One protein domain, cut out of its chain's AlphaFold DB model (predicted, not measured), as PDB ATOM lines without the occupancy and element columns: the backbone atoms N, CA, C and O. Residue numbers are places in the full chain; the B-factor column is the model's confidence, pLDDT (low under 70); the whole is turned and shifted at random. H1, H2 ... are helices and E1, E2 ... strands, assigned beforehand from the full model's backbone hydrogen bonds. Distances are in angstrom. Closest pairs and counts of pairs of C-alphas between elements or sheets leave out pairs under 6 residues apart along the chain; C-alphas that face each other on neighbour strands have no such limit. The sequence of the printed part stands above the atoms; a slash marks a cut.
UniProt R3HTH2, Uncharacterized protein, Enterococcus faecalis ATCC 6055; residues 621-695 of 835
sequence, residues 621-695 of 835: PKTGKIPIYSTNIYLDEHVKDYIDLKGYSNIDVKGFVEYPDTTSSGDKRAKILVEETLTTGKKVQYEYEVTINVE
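Overview. This is residues 621 to 695 of the 835 residues of an uncharacterized protein of Enterococcus faecalis ATCC 6055 (UniProt R3HTH2). A sheet curls like part of a barrel, the long E3-E4 hairpin making its length, with helices H1 and H2 beside it. The printed part has 75 residues, with E1, H1, H2, E2, E3, E4 in turn, class mixed; the mixed sheet runs E1 E4 E3 E2. It is only just compact, close to loose: radius of gyration of the C-alphas 13.2 A, spans 44 by 19 by 18 A.

Arrangement. Begin at E1, residues 624 to 626, parallel to E4, residues 683 to 694; N 626 and O 693 are 3.0 A apart. H1, residues 632 to 637, has every O i to N i+4 pair within hydrogen-bond range; H2, residues 639 to 642, is too short for one. E2, residues 651 to 658, E3, residues 666 to 677, and E4 form a meander, two antiparallel hairpins: see N 654 and O 673, 2.8 A, and N 672 and O 688, 2.9 A.

Along the chain. Find C-alpha 624 at (7.670, 16.191, 51.781) and C-alpha 694 at (3.298, 12.180, 57.858); E3 is 35.3 A long.

Size, cuts and confidence. The farthest C-alphas, 665 and 680, are 44.6 A apart; the printed part has no cut.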
ATOM      1  N   PRO A 621      14.245  13.109  43.928       94.69
ATOM      2  CA  PRO A 621      13.169  13.056  44.915       94.69
ATOM      3  C   PRO A 621      13.397  14.027  46.075       94.69
ATOM      4  O   PRO A 621      14.509  14.116  46.601       94.69
ATOM      5  N   LYS A 622      12.344  14.721  46.506       93.44
ATOM      6  CA  LYS A 622      12.345  15.588  47.688       93.44
ATOM      7  C   LYS A 622      11.485  14.979  48.784       93.44
ATOM      8  O   LYS A 622      10.408  14.449  48.518       93.44
ATOM      9  N   THR A 623      11.947  15.105  50.024       90.50
ATOM     10  CA  THR A 623      11.140  14.721  51.181       90.50
ATOM     11  C   THR A 623      10.083  15.780  51.454       90.50
ATOM     12  O   THR A 623      10.409  16.940  51.707       90.50
ATOM     13  N   GLY A 624       8.820  15.363  51.428       87.56
ATOM     14  CA  GLY A 624       7.670  16.191  51.781       87.56
ATOM     15  C   GLY A 624       7.245  16.034  53.238       87.56
ATOM     16  O   GLY A 624       7.534  15.012  53.857       87.56
ATOM     17  N   LYS A 625       6.507  17.015  53.764       92.75
ATOM     18  CA  LYS A 625       5.758  16.888  55.022       92.75
ATOM     19  C   LYS A 625       4.281  17.100  54.762       92.75
ATOM     20  O   LYS A 625       3.932  18.033  54.043       92.75
ATOM     21  N   ILE A 626       3.443  16.257  55.355       94.88
ATOM     22  CA  ILE A 626       1.989  16.372  55.251       94.88
ATOM     23  C   ILE A 626       1.325  16.124  56.611       94.88
ATOM     24  O   ILE A 626       1.813  15.293  57.384       94.88
ATOM     25  N   PRO A 627       0.192  16.780  56.900       92.94
ATOM     26  CA  PRO A 627      -0.651  16.414  58.031       92.94
ATOM     27  C   PRO A 627      -1.150  14.963  57.944       92.94
ATOM     28  O   PRO A 627      -1.389  14.420  56.862       92.94
ATOM     29  N   ILE A 628      -1.364  14.330  59.099       93.56
ATOM     30  CA  ILE A 628      -2.052  13.036  59.158       93.56
ATOM     31  C   ILE A 628      -3.481  13.158  58.613       93.56
ATOM     32  O   ILE A 628      -4.158  14.160  58.842       93.56
ATOM     33  N   TYR A 629      -3.930  12.129  57.894       93.31
ATOM     34  CA  TYR A 629      -5.187  12.087  57.140       93.31
ATOM     35  C   TYR A 629      -5.296  13.086  55.968       93.31
ATOM     36  O   TYR A 629      -6.404  13.375  55.515       93.31
ATOM     37  N   SER A 630      -4.175  13.588  55.427       94.12
ATOM     38  CA  SER A 630      -4.181  14.294  54.136       94.12
ATOM     39  C   SER A 630      -4.844  13.458  53.034       94.12
ATOM     40  O   SER A 630      -4.641  12.245  52.946       94.12
ATOM     41  N   THR A 631      -5.633  14.121  52.184       94.44
ATOM     42  CA  THR A 631      -6.371  13.491  51.081       94.44
ATOM     43  C   THR A 631      -5.516  13.376  49.820       94.44
ATOM     44  O   THR A 631      -4.565  14.133  49.627       94.44
ATOM     45  N   ASN A 632      -5.903  12.484  48.907       94.62
ATOM     46  CA  ASN A 632      -5.240  12.362  47.605       94.62
ATOM     47  C   ASN A 632      -5.300  13.666  46.792       94.62
ATOM     48  O   ASN A 632      -4.314  14.015  46.162       94.62
ATOM     49  N   ILE A 633      -6.403  14.425  46.876       94.62
ATOM     50  CA  ILE A 633      -6.539  15.732  46.204       94.62
ATOM     51  C   ILE A 633      -5.456  16.701  46.689       94.62
ATOM     52  O   ILE A 633      -4.766  17.306  45.876       94.62
ATOM     53  N   TYR A 634      -5.272  16.804  48.010       93.88
ATOM     54  CA  TYR A 634      -4.223  17.643  48.587       93.88
ATOM     55  C   TYR A 634      -2.833  17.212  48.101       93.88
ATOM     56  O   TYR A 634      -2.008  18.055  47.759       93.88
ATOM     57  N   LEU A 635      -2.578  15.902  48.040       95.12
ATOM     58  CA  LEU A 635      -1.308  15.361  47.557       95.12
ATOM     59  C   LEU A 635      -1.070  15.683  46.076       95.12
ATOM     60  O   LEU A 635       0.034  16.090  45.723       95.12
ATOM     61  N   ASP A 636      -2.088  15.561  45.227       95.44
ATOM     62  CA  ASP A 636      -1.984  15.850  43.793       95.44
ATOM     63  C   ASP A 636      -1.731  17.341  43.519       95.44
ATOM     64  O   ASP A 636      -0.918  17.676  42.656       95.44
ATOM     65  N   GLU A 637      -2.348  18.246  44.289       94.94
ATOM     66  CA  GLU A 637      -2.084  19.693  44.213       94.94
ATOM     67  C   GLU A 637      -0.622  20.046  44.546       94.94
ATOM     68  O   GLU A 637      -0.079  21.003  43.991       94.94
ATOM     69  N   HIS A 638       0.032  19.244  45.395       94.31
ATOM     70  CA  HIS A 638       1.408  19.451  45.863       94.31
ATOM     71  C   HIS A 638       2.415  18.471  45.237       94.31
ATOM     72  O   HIS A 638       3.578  18.441  45.632       94.31
ATOM     73  N   VAL A 639       2.025  17.671  44.235       94.88
ATOM     74  CA  VAL A 639       2.876  16.585  43.704       94.88
ATOM     75  C   VAL A 639       4.234  17.076  43.185       94.88
ATOM     76  O   VAL A 639       5.242  16.372  43.276       94.88
ATOM     77  N   LYS A 640       4.283  18.312  42.673       93.31
ATOM     78  CA  LYS A 640       5.507  18.950  42.166       93.31
ATOM     79  C   LYS A 640       6.497  19.314  43.274       93.31
ATOM     80  O   LYS A 640       7.684  19.443  42.990       93.31
ATOM     81  N   ASP A 641       6.047  19.425  44.520       93.69
ATOM     82  CA  ASP A 641       6.910  19.756  45.657       93.69
ATOM     83  C   ASP A 641       7.840  18.590  46.023       93.69
ATOM     84  O   ASP A 641       8.878  18.787  46.658       93.69
ATOM     85  N   TYR A 642       7.500  17.373  45.585       95.12
ATOM     86  CA  TYR A 642       8.200  16.138  45.939       95.12
ATOM     87  C   TYR A 642       9.245  15.687  44.904       95.12
ATOM     88  O   TYR A 642       9.904  14.669  45.114       95.12
ATOM     89  N   ILE A 643       9.447  16.426  43.805       95.38
ATOM     90  CA  ILE A 643      10.486  16.137  42.798       95.38
ATOM     91  C   ILE A 643      11.183  17.427  42.353       95.38
ATOM     92  O   ILE A 643      10.544  18.396  41.952       95.38
ATOM     93  N   ASP A 644      12.518  17.434  42.364       94.81
ATOM     94  CA  ASP A 644      13.312  18.467  41.700       94.81
ATOM     95  C   ASP A 644      13.467  18.183  40.204       94.81
ATOM     96  O   ASP A 644      14.163  17.239  39.822       94.81
ATOM     97  N   LEU A 645      12.870  19.031  39.363       94.38
ATOM     98  CA  LEU A 645      13.022  18.953  37.909       94.38
ATOM     99  C   LEU A 645      14.380  19.469  37.409       94.38
ATOM    100  O   LEU A 645      14.622  19.420  36.209       94.38
ATOM    101  N   LYS A 646      15.252  20.006  38.279       92.50
ATOM    102  CA  LYS A 646      16.589  20.531  37.929       92.50
ATOM    103  C   LYS A 646      16.597  21.547  36.770       92.50
ATOM    104  O   LYS A 646      17.609  21.732  36.102       92.50
ATOM    105  N   GLY A 647      15.473  22.229  36.541       91.25
ATOM    106  CA  GLY A 647      15.309  23.208  35.462       91.25
ATOM    107  C   GLY A 647      14.982  22.625  34.080       91.25
ATOM    108  O   GLY A 647      14.899  23.394  33.124       91.25
ATOM    109  N   TYR A 648      14.761  21.312  33.950       93.38
ATOM    110  CA  TYR A 648      14.363  20.690  32.684       93.38
ATOM    111  C   TYR A 648      12.908  21.034  32.336       93.38
ATOM    112  O   TYR A 648      11.968  20.523  32.940       93.38
ATOM    113  N   SER A 649      12.716  21.917  31.353       90.38
ATOM    114  CA  SER A 649      11.394  22.414  30.940       90.38
ATOM    115  C   SER A 649      10.600  21.442  30.065       90.38
ATOM    116  O   SER A 649       9.401  21.628  29.885       90.38
ATOM    117  N   ASN A 650      11.249  20.417  29.513       92.38
ATOM    118  CA  ASN A 650      10.635  19.378  28.685       92.38
ATOM    119  C   ASN A 650      10.140  18.163  29.493       92.38
ATOM    120  O   ASN A 650       9.785  17.147  28.886       92.38
ATOM    121  N   ILE A 651      10.142  18.266  30.829       97.25
ATOM    122  CA  ILE A 651       9.722  17.219  31.761       97.25
ATOM    123  C   ILE A 651       8.506  17.681  32.570       97.25
ATOM    124  O   ILE A 651       8.545  18.713  33.235       97.25
ATOM    125  N   ASP A 652       7.459  16.859  32.572       96.06
ATOM    126  CA  ASP A 652       6.224  17.072  33.322       96.06
ATOM    127  C   ASP A 652       6.054  16.031  34.439       96.06
ATOM    128  O   ASP A 652       6.262  14.833  34.239       96.06
ATOM    129  N   VAL A 653       5.587  16.473  35.609       96.81
ATOM    130  CA  VAL A 653       5.121  15.583  36.687       96.81
ATOM    131  C   VAL A 653       3.660  15.222  36.424       96.81
ATOM    132  O   VAL A 653       2.809  16.110  36.376       96.81
ATOM    133  N   LYS A 654       3.361  13.931  36.241       95.88
ATOM    134  CA  LYS A 654       2.019  13.456  35.857       95.88
ATOM    135  C   LYS A 654       1.107  13.179  37.049       95.88
ATOM    136  O   LYS A 654      -0.103  13.285  36.890       95.88
ATOM    137  N   GLY A 655       1.668  12.835  38.209       95.62
ATOM    138  CA  GLY A 655       0.900  12.530  39.419       95.62
ATOM    139  C   GLY A 655       1.447  11.331  40.189       95.62
ATOM    140  O   GLY A 655       2.445  10.720  39.790       95.62
ATOM    141  N   PHE A 656       0.771  10.981  41.283       96.56
ATOM    142  CA  PHE A 656       1.046   9.753  42.021       96.56
ATOM    143  C   PHE A 656       0.532   8.524  41.263       96.56
ATOM    144  O   PHE A 656      -0.596   8.495  40.779       96.56
ATOM    145  N   VAL A 657       1.360   7.484  41.194       96.50
ATOM    146  CA  VAL A 657       0.945   6.125  40.792       96.50
ATOM    147  C   VAL A 657       0.773   5.209  42.004       96.50
ATOM    148  O   VAL A 657       0.090   4.193  41.919       96.50
ATOM    149  N   GLU A 658       1.353   5.592  43.143       97.38
ATOM    150  CA  GLU A 658       1.188   4.944  44.443       97.38
ATOM    151  C   GLU A 658       1.199   6.035  45.524       97.38
ATOM    152  O   GLU A 658       2.200   6.737  45.677       97.38
ATOM    153  N   TYR A 659       0.082   6.221  46.233       96.56
ATOM    154  CA  TYR A 659      -0.063   7.255  47.267       96.56
ATOM    155  C   TYR A 659       0.553   6.804  48.609       96.56
ATOM    156  O   TYR A 659       0.508   5.613  48.922       96.56
ATOM    157  N   PRO A 660       1.087   7.731  49.432       95.62
ATOM    158  CA  PRO A 660       1.566   7.409  50.776       95.62
ATOM    159  C   PRO A 660       0.408   7.040  51.717       95.62
ATOM    160  O   PRO A 660      -0.682   7.602  51.631       95.62
ATOM    161  N   ASP A 661       0.656   6.152  52.684       93.75
ATOM    162  CA  ASP A 661      -0.292   5.887  53.778       93.75
ATOM    163  C   ASP A 661      -0.378   7.091  54.731       93.75
ATOM    164  O   ASP A 661       0.499   7.294  55.569       93.75
ATOM    165  N   THR A 662      -1.460   7.864  54.636       94.50
ATOM    166  CA  THR A 662      -1.683   9.054  55.470       94.50
ATOM    167  C   THR A 662      -2.384   8.752  56.795       94.50
ATOM    168  O   THR A 662      -2.595   9.666  57.590       94.50
ATOM    169  N   THR A 663      -2.728   7.493  57.084       92.75
ATOM    170  CA  THR A 663      -3.481   7.120  58.297       92.75
ATOM    171  C   THR A 663      -2.596   6.906  59.521       92.75
ATOM    172  O   THR A 663      -3.098   6.760  60.636       92.75
ATOM    173  N   SER A 664      -1.273   6.889  59.354       91.81
ATOM    174  CA  SER A 664      -0.324   6.750  60.457       91.81
ATOM    175  C   SER A 664       0.909   7.632  60.271       91.81
ATOM    176  O   SER A 664       1.418   7.800  59.167       91.81
ATOM    177  N   SER A 665       1.394   8.201  61.376       92.50
ATOM    178  CA  SER A 665       2.528   9.133  61.388       92.50
ATOM    179  C   SER A 665       3.865   8.450  61.073       92.50
ATOM    180  O   SER A 665       4.078   7.311  61.499       92.50
ATOM    181  N   GLY A 666       4.803   9.186  60.479       93.56
ATOM    182  CA  GLY A 666       6.169   8.742  60.180       93.56
ATOM    183  C   GLY A 666       6.500   8.811  58.692       93.56
ATOM    184  O   GLY A 666       5.732   9.354  57.904       93.56
ATOM    185  N   ASP A 667       7.649   8.258  58.307       95.50
ATOM    186  CA  ASP A 667       8.088   8.245  56.910       95.50
ATOM    187  C   ASP A 667       7.332   7.185  56.105       95.50
ATOM    188  O   ASP A 667       7.292   6.003  56.460       95.50
ATOM    189  N   LYS A 668       6.733   7.625  55.000       95.62
ATOM    190  CA  LYS A 668       5.915   6.823  54.092       95.62
ATOM    191  C   LYS A 668       6.477   6.893  52.690       95.62
ATOM    192  O   LYS A 668       6.975   7.930  52.267       95.62
ATOM    193  N   ARG A 669       6.392   5.783  51.967       95.31
ATOM    194  CA  ARG A 669       6.803   5.720  50.565       95.31
ATOM    195  C   ARG A 669       5.618   6.014  49.664       95.31
ATOM    196  O   ARG A 669       4.493   5.642  49.985       95.31
ATOM    197  N   ALA A 670       5.903   6.661  48.549       95.94
ATOM    198  CA  ALA A 670       4.972   6.903  47.463       95.94
ATOM    199  C   ALA A 670       5.729   6.831  46.135       95.94
ATOM    200  O   ALA A 670       6.961   6.915  46.116       95.94
ATOM    201  N   LYS A 671       5.006   6.699  45.026       96.94
ATOM    202  CA  LYS A 671       5.597   6.728  43.686       96.94
ATOM    203  C   LYS A 671       4.947   7.788  42.825       96.94
ATOM    204  O   LYS A 671       3.721   7.865  42.750       96.94
ATOM    205  N   ILE A 672       5.780   8.562  42.144       97.44
ATOM    206  CA  ILE A 672       5.366   9.646  41.254       97.44
ATOM    207  C   ILE A 672       5.851   9.342  39.839       97.44
ATOM    208  O   ILE A 672       7.004   8.962  39.638       97.44
ATOM    209  N   LEU A 673       4.970   9.530  38.860       97.62
ATOM    210  CA  LEU A 673       5.274   9.364  37.443       97.62
ATOM    211  C   LEU A 673       5.691  10.701  36.830       97.62
ATOM    212  O   LEU A 673       4.962  11.692  36.928       97.62
ATOM    213  N   VAL A 674       6.833  10.714  36.149       97.62
ATOM    214  CA  VAL A 674       7.295  11.844  35.335       97.62
ATOM    215  C   VAL A 674       7.331  11.461  33.861       97.62
ATOM    216  O   VAL A 674       7.410  10.280  33.522       97.62
ATOM    217  N   GLU A 675       7.255  12.456  32.985       98.00
ATOM    218  CA  GLU A 675       7.201  12.298  31.533       98.00
ATOM    219  C   GLU A 675       8.130  13.307  30.859       98.00
ATOM    220  O   GLU A 675       8.025  14.496  31.129       98.00
ATOM    221  N   GLU A 676       8.996  12.858  29.955       98.06
ATOM    222  CA  GLU A 676       9.817  13.722  29.105       98.06
ATOM    223  C   GLU A 676       9.362  13.630  27.643       98.06
ATOM    224  O   GLU A 676       9.081  12.540  27.131       98.06
ATOM    225  N   THR A 677       9.288  14.777  26.961       96.94
ATOM    226  CA  THR A 677       8.897  14.848  25.541       96.94
ATOM    227  C   THR A 677      10.123  14.796  24.615       96.94
ATOM    228  O   THR A 677      11.081  15.565  24.758       96.94
ATOM    229  N   LEU A 678      10.084  13.881  23.643       96.56
ATOM    230  CA  LEU A 678      11.111  13.667  22.618       96.56
ATOM    231  C   LEU A 678      11.028  14.719  21.497       96.56
ATOM    232  O   LEU A 678       9.991  15.359  21.324       96.56
ATOM    233  N   THR A 679      12.078  14.877  20.682       94.88
ATOM    234  CA  THR A 679      12.062  15.823  19.539       94.88
ATOM    235  C   THR A 679      10.990  15.493  18.503       94.88
ATOM    236  O   THR A 679      10.462  16.380  17.839       94.88
ATOM    237  N   THR A 680      10.621  14.217  18.408       93.69
ATOM    238  CA  THR A 680       9.543  13.726  17.540       93.69
ATOM    239  C   THR A 680       8.134  13.965  18.101       93.69
ATOM    240  O   THR A 680       7.153  13.653  17.428       93.69
ATOM    241  N   GLY A 681       8.003  14.473  19.332       94.19
ATOM    242  CA  GLY A 681       6.729  14.620  20.047       94.19
ATOM    243  C   GLY A 681       6.251  13.356  20.777       94.19
ATOM    244  O   GLY A 681       5.311  13.427  21.570       94.19
ATOM    245  N   LYS A 682       6.915  12.210  20.561       95.88
ATOM    246  CA  LYS A 682       6.743  10.997  21.379       95.88
ATOM    247  C   LYS A 682       7.187  11.258  22.819       95.88
ATOM    248  O   LYS A 682       7.866  12.247  23.098       95.88
ATOM    249  N   LYS A 683       6.829  10.369  23.746       96.62
ATOM    250  CA  LYS A 683       7.082  10.580  25.178       96.62
ATOM    251  C   LYS A 683       7.724   9.384  25.855       96.62
ATOM    252  O   LYS A 683       7.474   8.238  25.479       96.62
ATOM    253  N   VAL A 684       8.500   9.653  26.898       97.50
ATOM    254  CA  VAL A 684       9.086   8.635  27.773       97.50
ATOM    255  C   VAL A 684       8.710   8.914  29.222       97.50
ATOM    256  O   VAL A 684       8.703  10.064  29.643       97.50
ATOM    257  N   GLN A 685       8.348   7.877  29.973       97.44
ATOM    258  CA  GLN A 685       7.871   7.988  31.350       97.44
ATOM    259  C   GLN A 685       8.724   7.176  32.323       97.44
ATOM    260  O   GLN A 685       9.207   6.099  31.974       97.44
ATOM    261  N   TYR A 686       8.861   7.670  33.554       96.75
ATOM    262  CA  TYR A 686       9.665   7.047  34.605       96.75
ATOM    263  C   TYR A 686       9.055   7.268  35.990       96.75
ATOM    264  O   TYR A 686       8.460   8.313  36.255       96.75
ATOM    265  N   GLU A 687       9.179   6.271  36.865       96.75
ATOM    266  CA  GLU A 687       8.630   6.305  38.223       96.75
ATOM    267  C   GLU A 687       9.718   6.612  39.254       96.75
ATOM    268  O   GLU A 687      10.740   5.931  39.326       96.75
ATOM    269  N   TYR A 688       9.469   7.610  40.098       95.88
ATOM    270  CA  TYR A 688      10.301   7.934  41.251       95.88
ATOM    271  C   TYR A 688       9.658   7.449  42.541       95.88
ATOM    272  O   TYR A 688       8.525   7.823  42.832       95.88
ATOM    273  N   GLU A 689      10.406   6.691  43.344       95.25
ATOM    274  CA  GLU A 689      10.070   6.480  44.754       95.25
ATOM    275  C   GLU A 689      10.432   7.745  45.547       95.25
ATOM    276  O   GLU A 689      11.563   8.235  45.477       95.25
ATOM    277  N   VAL A 690       9.463   8.277  46.288       96.00
ATOM    278  CA  VAL A 690       9.621   9.449  47.152       96.00
ATOM    279  C   VAL A 690       9.250   9.097  48.590       96.00
ATOM    280  O   VAL A 690       8.370   8.269  48.837       96.00
ATOM    281  N   THR A 691       9.911   9.751  49.544       95.50
ATOM    282  CA  THR A 691       9.601   9.626  50.973       95.50
ATOM    283  C   THR A 691       8.807  10.843  51.427       95.50
ATOM    284  O   THR A 691       9.237  11.979  51.237       95.50
ATOM    285  N   ILE A 692       7.663  10.618  52.060       96.12
ATOM    286  CA  ILE A 692       6.787  11.655  52.600       96.12
ATOM    287  C   ILE A 692       6.644  11.429  54.102       96.12
ATOM    288  O   ILE A 692       6.267  10.347  54.545       96.12
ATOM    289  N   ASN A 693       6.951  12.451  54.892       95.75
ATOM    290  CA  ASN A 693       6.814  12.421  56.338       95.75
ATOM    291  C   ASN A 693       5.394  12.848  56.736       95.75
ATOM    292  O   ASN A 693       4.995  13.993  56.522       95.75
ATOM    293  N   VAL A 694       4.633  11.919  57.310       95.81
ATOM    294  CA  VAL A 694       3.298  12.180  57.858       95.81
ATOM    295  C   VAL A 694       3.446  12.652  59.298       95.81
ATOM    296  O   VAL A 694       3.936  11.910  60.158       95.81
ATOM    297  N   GLU A 695       3.024  13.883  59.572       94.69
ATOM    298  CA  GLU A 695       3.170  14.496  60.888       94.69
ATOM    299  C   GLU A 695       2.320  13.775  61.952       94.69
ATOM    300  O   GLU A 695       1.249  13.245  61.647       94.69
TER     301      GLU A 695